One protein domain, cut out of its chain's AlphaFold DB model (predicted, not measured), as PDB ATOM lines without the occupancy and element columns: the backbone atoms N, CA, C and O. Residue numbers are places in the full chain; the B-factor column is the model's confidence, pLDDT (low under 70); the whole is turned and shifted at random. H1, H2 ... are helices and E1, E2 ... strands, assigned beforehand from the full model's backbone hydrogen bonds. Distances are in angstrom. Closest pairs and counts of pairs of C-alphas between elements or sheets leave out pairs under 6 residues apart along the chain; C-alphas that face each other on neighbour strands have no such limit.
ATOM      1  N   ALA A  75     106.618 187.671 210.130       91.25
ATOM      2  CA  ALA A  75     105.826 186.647 209.461       91.25
ATOM      3  C   ALA A  75     104.835 187.286 208.478       91.25
ATOM      4  O   ALA A  75     104.232 188.321 208.772       91.25
ATOM      5  N   LEU A  76     104.668 186.654 207.316       93.94
ATOM      6  CA  LEU A  76     103.656 187.008 206.329       93.94
ATOM      7  C   LEU A  76     102.655 185.859 206.238       93.94
ATOM      8  O   LEU A  76     102.861 184.909 205.488       93.94
ATOM      9  N   ASN A  77     101.578 185.958 207.010       93.06
ATOM     10  CA  ASN A  77     100.549 184.926 207.059       93.06
ATOM     11  C   ASN A  77      99.399 185.279 206.114       93.06
ATOM     12  O   ASN A  77      98.933 186.424 206.085       93.06
ATOM     13  N   TYR A  78      98.919 184.286 205.364       94.62
ATOM     14  CA  TYR A  78      97.633 184.393 204.687       94.62
ATOM     15  C   TYR A  78      96.524 184.177 205.712       94.62
ATOM     16  O   TYR A  78      96.394 183.095 206.275       94.62
ATOM     17  N   ARG A  79      95.747 185.224 205.987       94.94
ATOM     18  CA  ARG A  79      94.632 185.158 206.933       94.94
ATOM     19  C   ARG A  79      93.384 184.751 206.167       94.94
ATOM     20  O   ARG A  79      92.892 185.533 205.351       94.94
ATOM     21  N   THR A  80      92.919 183.524 206.372       94.94
ATOM     22  CA  THR A  80      91.862 182.932 205.543       94.94
ATOM     23  C   THR A  80      90.492 183.557 205.776       94.94
ATOM     24  O   THR A  80      89.743 183.726 204.820       94.94
ATOM     25  N   PHE A  81      90.170 183.948 207.013       95.88
ATOM     26  CA  PHE A  81      88.877 184.559 207.344       95.88
ATOM     27  C   PHE A  81      88.717 185.944 206.706       95.88
ATOM     28  O   PHE A  81      87.641 186.299 206.234       95.88
ATOM     29  N   GLU A  82      89.801 186.710 206.627       96.75
ATOM     30  CA  GLU A  82      89.839 188.033 206.002       96.75
ATOM     31  C   GLU A  82      90.311 188.004 204.544       96.75
ATOM     32  O   GLU A  82      90.382 189.056 203.908       96.75
ATOM     33  N   GLN A  83      90.682 186.825 204.041       95.19
ATOM     34  CA  GLN A  83      91.183 186.575 202.689       95.19
ATOM     35  C   GLN A  83      92.293 187.549 202.259       95.19
ATOM     36  O   GLN A  83      92.288 188.094 201.152       95.19
ATOM     37  N   LYS A  84      93.252 187.815 203.158       96.00
ATOM     38  CA  LYS A  84      94.300 188.823 202.928       96.00
ATOM     39  C   LYS A  84      95.634 188.503 203.596       96.00
ATOM     40  O   LYS A  84      95.711 187.890 204.660       96.00
ATOM     41  N   PHE A  85      96.690 189.070 203.028       95.38
ATOM     42  CA  PHE A  85      98.057 189.081 203.548       95.38
ATOM     43  C   PHE A  85      98.686 190.462 203.306       95.38
ATOM     44  O   PHE A  85      98.151 191.268 202.544       95.38
ATOM     45  N   ASP A  86      99.811 190.761 203.954       93.06
ATOM     46  CA  ASP A  86     100.404 192.111 203.981       93.06
ATOM     47  C   ASP A  86     101.266 192.447 202.740       93.06
ATOM     48  O   ASP A  86     102.339 193.057 202.849       93.06
ATOM     49  N   GLY A  87     100.770 192.064 201.558       93.62
ATOM     50  CA  GLY A  87     101.310 192.412 200.243       93.62
ATOM     51  C   GLY A  87     102.495 191.567 199.765       93.62
ATOM     52  O   GLY A  87     102.900 190.585 200.388       93.62
ATOM     53  N   ASN A  88     103.072 191.970 198.628       95.44
ATOM     54  CA  ASN A  88     104.118 191.228 197.918       95.44
ATOM     55  C   ASN A  88     105.517 191.398 198.539       95.44
ATOM     56  O   ASN A  88     106.430 191.928 197.905       95.44
ATOM     57  N   ARG A  89     105.684 190.999 199.801       93.12
ATOM     58  CA  ARG A  89     106.962 191.135 200.515       93.12
ATOM     59  C   ARG A  89     107.932 190.012 200.134       93.12
ATOM     60  O   ARG A  89     107.482 188.868 200.088       93.12
ATOM     61  N   PRO A  90     109.226 190.298 199.915       94.31
ATOM     62  CA  PRO A  90     110.255 189.264 199.818       94.31
ATOM     63  C   PRO A  90     110.331 188.431 201.102       94.31
ATOM     64  O   PRO A  90     110.216 188.977 202.201       94.31
ATOM     65  N   LEU A  91     110.525 187.120 200.966       95.12
ATOM     66  CA  LEU A  91     110.501 186.163 202.072       95.12
ATOM     67  C   LEU A  91     111.889 185.555 202.284       95.12
ATOM     68  O   LEU A  91     112.492 185.038 201.350       95.12
ATOM     69  N   CYS A  92     112.402 185.603 203.517       94.94
ATOM     70  CA  CYS A  92     113.666 184.943 203.870       94.94
ATOM     71  C   CYS A  92     113.526 183.417 203.941       94.94
ATOM     72  O   CYS A  92     114.431 182.700 203.538       94.94
ATOM     73  N   VAL A  93     112.401 182.952 204.483       94.31
ATOM     74  CA  VAL A  93     111.998 181.550 204.632       94.31
ATOM     75  C   VAL A  93     110.494 181.524 204.408       94.31
ATOM     76  O   VAL A  93     109.798 182.469 204.801       94.31
ATOM     77  N   PHE A  94     109.982 180.483 203.764       94.31
ATOM     78  CA  PHE A  94     108.549 180.347 203.520       94.31
ATOM     79  C   PHE A  94     108.132 178.883 203.456       94.31
ATOM     80  O   PHE A  94     108.957 178.000 203.234       94.31
ATOM     81  N   VAL A  95     106.838 178.640 203.652       93.88
ATOM     82  CA  VAL A  95     106.236 177.332 203.397       93.88
ATOM     83  C   VAL A  95     105.750 177.317 201.959       93.88
ATOM     84  O   VAL A  95     104.896 178.119 201.574       93.88
ATOM     85  N   ASP A  96     106.322 176.426 201.167       94.31
ATOM     86  CA  ASP A  96     105.867 176.122 199.829       94.31
ATOM     87  C   ASP A  96     104.769 175.056 199.908       94.31
ATOM     88  O   ASP A  96     104.988 173.942 200.381       94.31
ATOM     89  N   TRP A  97     103.553 175.432 199.519       94.56
ATOM     90  CA  TRP A  97     102.369 174.594 199.679       94.56
ATOM     91  C   TRP A  97     102.058 173.843 198.392       94.56
ATOM     92  O   TRP A  97     101.868 174.452 197.340       94.56
ATOM     93  N   ASP A  98     101.943 172.523 198.493       96.25
ATOM     94  CA  ASP A  98     101.578 171.641 197.388       96.25
ATOM     95  C   ASP A  98     100.399 170.737 197.749       96.25
ATOM     96  O   ASP A  98     100.080 170.519 198.918       96.25
ATOM     97  N   VAL A  99      99.781 170.153 196.723       97.50
ATOM     98  CA  VAL A  99      98.825 169.055 196.886       97.50
ATOM     99  C   VAL A  99      99.519 167.749 196.523       97.50
ATOM    100  O   VAL A  99      99.852 167.521 195.360       97.50
ATOM    101  N   LYS A 100      99.725 166.870 197.508       96.94
ATOM    102  CA  LYS A 100     100.292 165.527 197.300       96.94
ATOM    103  C   LYS A 100      99.345 164.494 197.892       96.94
ATOM    104  O   LYS A 100      98.929 164.626 199.036       96.94
ATOM    105  N   ASN A 101      98.978 163.478 197.110       95.75
ATOM    106  CA  ASN A 101      98.053 162.415 197.531       95.75
ATOM    107  C   ASN A 101      96.733 162.945 198.133       95.75
ATOM    108  O   ASN A 101      96.250 162.421 199.132       95.75
ATOM    109  N   GLY A 102      96.179 164.019 197.554       95.88
ATOM    110  CA  GLY A 102      94.944 164.646 198.042       95.88
ATOM    111  C   GLY A 102      95.087 165.387 199.376       95.88
ATOM    112  O   GLY A 102      94.082 165.642 200.031       95.88
ATOM    113  N   LYS A 103      96.315 165.722 199.790       96.62
ATOM    114  CA  LYS A 103      96.605 166.413 201.048       96.62
ATOM    115  C   LYS A 103      97.398 167.693 200.821       96.62
ATOM    116  O   LYS A 103      98.341 167.711 200.023       96.62
ATOM    117  N   LEU A 104      97.053 168.734 201.573       96.31
ATOM    118  CA  LEU A 104      97.820 169.964 201.692       96.31
ATOM    119  C   LEU A 104      99.148 169.621 202.367       96.31
ATOM    120  O   LEU A 104      99.182 169.120 203.494       96.31
ATOM    121  N   THR A 105     100.232 169.826 201.631       96.12
ATOM    122  CA  THR A 105     101.568 169.378 202.007       96.12
ATOM    123  C   THR A 105     102.513 170.571 202.093       96.12
ATOM    124  O   THR A 105     102.736 171.214 201.065       96.12
ATOM    125  N   PRO A 106     103.065 170.872 203.282       94.44
ATOM    126  CA  PRO A 106     104.065 171.917 203.449       94.44
ATOM    127  C   PRO A 106     105.466 171.422 203.058       94.44
ATOM    128  O   PRO A 106     105.864 170.316 203.427       94.44
ATOM    129  N   ASP A 107     106.232 172.264 202.365       93.62
ATOM    130  CA  ASP A 107     107.688 172.150 202.196       93.62
ATOM    131  C   ASP A 107     108.356 173.460 202.637       93.62
ATOM    132  O   ASP A 107     108.090 174.521 202.077       93.62
ATOM    133  N   VAL A 108     109.201 173.429 203.670       93.88
ATOM    134  CA  VAL A 108     109.830 174.658 204.177       93.88
ATOM    135  C   VAL A 108     111.066 174.982 203.345       93.88
ATOM    136  O   VAL A 108     112.047 174.237 203.344       93.88
ATOM    137  N   ARG A 109     111.040 176.129 202.666       95.12
ATOM    138  CA  ARG A 109     112.128 176.599 201.806       95.12
ATOM    139  C   ARG A 109     113.052 177.533 202.569       95.12
ATOM    140  O   ARG A 109     112.639 178.599 203.032       95.12
ATOM    141  N   PHE A 110     114.312 177.123 202.661       94.25
ATOM    142  CA  PHE A 110     115.418 177.905 203.221       94.25
ATOM    143  C   PHE A 110     116.401 178.374 202.141       94.25
ATOM    144  O   PHE A 110     117.321 179.143 202.422       94.25
ATOM    145  N   ASP A 111     116.237 177.889 200.912       91.12
ATOM    146  CA  ASP A 111     117.054 178.253 199.769       91.12
ATOM    147  C   ASP A 111     116.546 179.549 199.123       91.12
ATOM    148  O   ASP A 111     115.349 179.813 199.063       91.12
ATOM    149  N   ALA A 112     117.478 180.372 198.638       88.19
ATOM    150  CA  ALA A 112     117.193 181.643 197.965       88.19
ATOM    151  C   ALA A 112     116.381 182.666 198.805       88.19
ATOM    152  O   ALA A 112     115.314 183.126 198.377       88.19
ATOM    153  N   PRO A 113     116.893 183.092 199.979       92.81
ATOM    154  CA  PRO A 113     116.225 184.100 200.795       92.81
ATOM    155  C   PRO A 113     116.023 185.404 200.012       92.81
ATOM    156  O   PRO A 113     116.907 185.848 199.279       92.81
ATOM    157  N   LEU A 114     114.868 186.039 200.217       92.38
ATOM    158  CA  LEU A 114     114.467 187.322 199.624       92.38
ATOM    159  C   LEU A 114     114.289 187.310 198.093       92.38
ATOM    160  O   LEU A 114     114.114 188.375 197.501       92.38
ATOM    161  N   VAL A 115     114.292 186.136 197.453       94.81
ATOM    162  CA  VAL A 115     114.016 185.992 196.011       94.81
ATOM    163  C   VAL A 115     112.524 185.788 195.756       94.81
ATOM    164  O   VAL A 115     111.938 186.459 194.906       94.81
ATOM    165  N   THR A 116     111.892 184.888 196.511       95.19
ATOM    166  CA  THR A 116     110.450 184.628 196.421       95.19
ATOM    167  C   THR A 116     109.675 185.635 197.266       95.19
ATOM    168  O   THR A 116     110.044 185.929 198.403       95.19
ATOM    169  N   CYS A 117     108.569 186.142 196.723       95.75
ATOM    170  CA  CYS A 117     107.722 187.123 197.396       95.75
ATOM    171  C   CYS A 117     106.324 186.578 197.718       95.75
ATOM    172  O   CYS A 117     105.847 185.615 197.112       95.75
ATOM    173  N   GLY A 118     105.644 187.256 198.646       95.94
ATOM    174  CA  GLY A 118     104.336 186.879 199.180       95.94
ATOM    175  C   GLY A 118     103.272 186.537 198.139       95.94
ATOM    176  O   GLY A 118     102.552 185.564 198.332       95.94
ATOM    177  N   ASN A 119     103.194 187.258 197.013       97.44
ATOM    178  CA  ASN A 119     102.174 186.976 195.997       97.44
ATOM    179  C   ASN A 119     102.335 185.581 195.385       97.44
ATOM    180  O   ASN A 119     101.331 184.922 195.127       97.44
ATOM    181  N   ALA A 120     103.572 185.137 195.144       96.44
ATOM    182  CA  ALA A 120     103.840 183.834 194.541       96.44
ATOM    183  C   ALA A 120     103.415 182.702 195.486       96.44
ATOM    184  O   ALA A 120     102.655 181.818 195.092       96.44
ATOM    185  N   VAL A 121     103.830 182.790 196.754       95.75
ATOM    186  CA  VAL A 121     103.499 181.795 197.787       95.75
ATOM    187  C   VAL A 121     102.000 181.784 198.088       95.75
ATOM    188  O   VAL A 121     101.389 180.719 198.105       95.75
ATOM    189  N   ALA A 122     101.381 182.958 198.253       96.56
ATOM    190  CA  ALA A 122      99.946 183.070 198.505       96.56
ATOM    191  C   ALA A 122      99.125 182.505 197.338       96.56
ATOM    192  O   ALA A 122      98.168 181.772 197.560       96.56
ATOM    193  N   SER A 123      99.522 182.791 196.093       97.25
ATOM    194  CA  SER A 123      98.836 182.265 194.905       97.25
ATOM    195  C   SER A 123      98.923 180.739 194.830       97.25
ATOM    196  O   SER A 123      97.929 180.083 194.522       97.25
ATOM    197  N   LYS A 124     100.090 180.158 195.142       97.38
ATOM    198  CA  LYS A 124     100.260 178.699 195.174       97.38
ATOM    199  C   LYS A 124      99.419 178.053 196.282       97.38
ATOM    200  O   LYS A 124      98.689 177.104 196.000       97.38
ATOM    201  N   LEU A 125      99.442 178.619 197.493       96.56
ATOM    202  CA  LEU A 125      98.598 178.182 198.610       96.56
ATOM    203  C   LEU A 125      97.109 178.228 198.244       96.56
ATOM    204  O   LEU A 125      96.407 177.238 198.419       96.56
ATOM    205  N   LEU A 126      96.635 179.345 197.691       97.31
ATOM    206  CA  LEU A 126      95.239 179.510 197.280       97.31
ATOM    207  C   LEU A 126      94.811 178.481 196.231       97.31
ATOM    208  O   LEU A 126      93.704 177.948 196.305       97.31
ATOM    209  N   ASN A 127      95.688 178.165 195.277       98.12
ATOM    210  CA  ASN A 127      95.429 177.110 194.301       98.12
ATOM    211  C   ASN A 127      95.327 175.734 194.975       98.12
ATOM    212  O   ASN A 127      94.392 174.992 194.681       98.12
ATOM    213  N   ALA A 128      96.232 175.413 195.905       97.56
ATOM    214  CA  ALA A 128      96.193 174.158 196.655       97.56
ATOM    215  C   ALA A 128      94.918 174.033 197.509       97.56
ATOM    216  O   ALA A 128      94.240 173.007 197.461       97.56
ATOM    217  N   MET A 129      94.551 175.099 198.226       96.62
ATOM    218  CA  MET A 129      93.313 175.184 199.002       96.62
ATOM    219  C   MET A 129      92.085 174.952 198.115       96.62
ATOM    220  O   MET A 129      91.250 174.106 198.429       96.62
ATOM    221  N   LYS A 130      92.018 175.620 196.956       97.50
ATOM    222  CA  LYS A 130      90.932 175.444 195.984       97.50
ATOM    223  C   LYS A 130      90.833 174.004 195.474       97.50
ATOM    224  O   LYS A 130      89.729 173.480 195.372       97.50
ATOM    225  N   THR A 131      91.956 173.358 195.159       97.88
ATOM    226  CA  THR A 131      91.983 171.950 194.722       97.88
ATOM    227  C   THR A 131      91.444 170.996 195.789       97.88
ATOM    228  O   THR A 131      90.861 169.971 195.447       97.88
ATOM    229  N   LEU A 132      91.623 171.333 197.067       97.19
ATOM    230  CA  LEU A 132      91.197 170.524 198.210       97.19
ATOM    231  C   LEU A 132      89.844 170.946 198.794       97.19
ATOM    232  O   LEU A 132      89.430 170.391 199.809       97.19
ATOM    233  N   SER A 133      89.164 171.913 198.171       97.06
ATOM    234  CA  SER A 133      87.922 172.505 198.682       97.06
ATOM    235  C   SER A 133      88.058 173.083 200.102       97.06
ATOM    236  O   SER A 133      87.110 173.045 200.879       97.06
ATOM    237  N   ILE A 134      89.234 173.625 200.432       96.06
ATOM    238  CA  ILE A 134      89.513 174.343 201.681       96.06
ATOM    239  C   ILE A 134      89.240 175.830 201.431       96.06
ATOM    240  O   ILE A 134      89.838 176.430 200.536       96.06
ATOM    241  N   THR A 135      88.358 176.433 202.219       95.81
ATOM    242  CA  THR A 135      88.048 177.870 202.163       95.81
ATOM    243  C   THR A 135      88.734 178.608 203.302       95.81
ATOM    244  O   THR A 135      89.386 179.633 203.077       95.81
ATOM    245  N   THR A 136      88.628 178.075 204.517       95.62
ATOM    246  CA  THR A 136      89.285 178.624 205.705       95.62
ATOM    247  C   THR A 136      90.126 177.579 206.415       95.62
ATOM    248  O   THR A 136      90.106 176.397 206.076       95.62
ATOM    249  N   THR A 137      90.892 178.016 207.411       92.75
ATOM    250  CA  THR A 137      91.600 177.104 208.312       92.75
ATOM    251  C   THR A 137      90.664 176.129 209.036       92.75
ATOM    252  O   THR A 137      91.131 175.063 209.418       92.75
ATOM    253  N   ASP A 138      89.360 176.418 209.160       94.56
ATOM    254  CA  ASP A 138      88.378 175.500 209.769       94.56
ATOM    255  C   ASP A 138      88.110 174.256 208.908       94.56
ATOM    256  O   ASP A 138      87.736 173.206 209.426       94.56
ATOM    257  N   ASP A 139      88.334 174.346 207.593       94.69
ATOM    258  CA  ASP A 139      88.185 173.210 206.680       94.69
ATOM    259  C   ASP A 139      89.405 172.269 206.724       94.69
ATOM    260  O   ASP A 139      89.415 171.210 206.086       94.69
ATOM    261  N   ILE A 140      90.468 172.643 207.447       92.69
ATOM    262  CA  ILE A 140      91.695 171.859 207.557       92.69
ATOM    263  C   ILE A 140      91.519 170.772 208.623       92.69
ATOM    264  O   ILE A 140      91.199 171.030 209.779       92.69
ATOM    265  N   THR A 141      91.767 169.523 208.239       91.94
ATOM    266  CA  THR A 141      91.601 168.337 209.087       91.94
ATOM    267  C   THR A 141      92.798 167.403 208.954       91.94
ATOM    268  O   THR A 141      93.531 167.434 207.967       91.94
ATOM    269  N   LEU A 142      92.949 166.464 209.892       90.38
ATOM    270  CA  LEU A 142      93.985 165.418 209.832       90.38
ATOM    271  C   LEU A 142      93.941 164.580 208.537       90.38
ATOM    272  O   LEU A 142      94.928 163.940 208.167       90.38
ATOM    273  N   GLN A 143      92.797 164.561 207.848       91.94
ATOM    274  CA  GLN A 143      92.622 163.797 206.617       91.94
ATOM    275  C   GLN A 143      93.130 164.535 205.382       91.94
ATOM    276  O   GLN A 143      93.643 163.884 204.475       91.94
ATOM    277  N   ASN A 144      93.036 165.868 205.351       93.50
ATOM    278  CA  ASN A 144      93.407 166.669 204.182       93.50
ATOM    279  C   ASN A 144      94.751 167.395 204.328       93.50
ATOM    280  O   ASN A 144      95.106 168.163 203.440       93.50
ATOM    281  N   VAL A 145      95.534 167.101 205.374       94.56
ATOM    282  CA  VAL A 145      96.927 167.558 205.519       94.56
ATOM    283  C   VAL A 145      97.906 166.400 205.642       94.56
ATOM    284  O   VAL A 145      97.561 165.306 206.104       94.56
ATOM    285  N   SER A 146      99.143 166.626 205.200       93.56
ATOM    286  CA  SER A 146     100.225 165.641 205.320       93.56
ATOM    287  C   SER A 146     101.013 165.758 206.628       93.56
ATOM    288  O   SER A 146     101.676 164.800 207.009       93.56
ATOM    289  N   SER A 147     100.965 166.914 207.294       87.00
ATOM    290  CA  SER A 147     101.570 167.166 208.606       87.00
ATOM    291  C   SER A 147     100.725 168.185 209.373       87.00
ATOM    292  O   SER A 147     100.209 169.137 208.789       87.00
ATOM    293  N   THR A 148     100.591 167.971 210.681       78.94
ATOM    294  CA  THR A 148      99.917 168.879 211.620       78.94
ATOM    295  C   THR A 148     100.837 169.950 212.187       78.94
ATOM    296  O   THR A 148     100.346 170.894 212.791       78.94
ATOM    297  N   ASP A 149     102.150 169.851 211.970       78.94
ATOM    298  CA  ASP A 149     103.142 170.777 212.542       78.94
ATOM    299  C   ASP A 149     103.020 172.206 211.974       78.94
ATOM    300  O   ASP A 149     103.691 173.131 212.425       78.94
ATOM    301  N   PHE A 150     102.165 172.382 210.963       67.81
ATOM    302  CA  PHE A 150     101.954 173.622 210.220       67.81
ATOM    303  C   PHE A 150     100.484 174.067 210.213       67.81
ATOM    304  O   PHE A 150     100.133 174.995 209.486       67.81
ATOM    305  N   VAL A 151      99.630 173.399 210.996       60.00
ATOM    306  CA  VAL A 151      98.199 173.698 211.131       60.00
ATOM    307  C   VAL A 151      97.954 174.123 212.578       60.00
ATOM    308  O   VAL A 151      97.802 173.273 213.453       60.00
ATOM    309  N   TYR A 152      97.961 175.434 212.826       51.34
ATOM    310  CA  TYR A 152      97.636 176.046 214.117       51.34
ATOM    311  C   TYR A 152      96.659 177.200 213.930       51.34
ATOM    312  O   TYR A 152      96.852 177.970 212.959       51.34
TER     313      TYR A 152
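AT A GLANCE: This is residues 75 to 152 of the 152 residues of an uncharacterized protein of Clostridium botulinum (UniProt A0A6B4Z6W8). Little regular structure is here: an antiparallel hairpin, E1 and E2, has one helix, H1, packed beside E1, with long loops before and after, residues 75 to 93 and 132 to 152. The printed part has 78 residues, 28 in named elements, in the order E1, E2, H1; the class is mixed. It is compact and rounded, with a radius of gyration of the C-alphas of 12.1 A and spans of 33 by 26 by 20 A.

HOW THE PARTS SIT: Past residues 75 to 93, look at E1, residues 94 to 100, and E2, residues 103 to 109: this hairpin has a tight link, its directions are 148 degrees apart, and N 96 and O 107 are within hydrogen-bond range at 2.8 A. Then find H1, residues 118 to 131, where every O i to N i+4 pair is within hydrogen-bond range. Its closest C-alphas to E1 are Leu 125 and Trp 97, 5.3 A; to E2, Ala 128 and Leu 104, 6.8 A.

IN THESE COORDINATES: Find C-alpha 94 at (108.549, 180.347, 203.520); E1 runs 18.1 A and E2 18.6 A. H1 runs 19.9 A to C-alpha 131 at (91.983, 171.950, 194.722).

THE WHOLE: The farthest C-alphas, Leu 114 and Gln 143, are 32.9 A apart. The printed part has no cut; pLDDT is under 70 at residues 150 to 152.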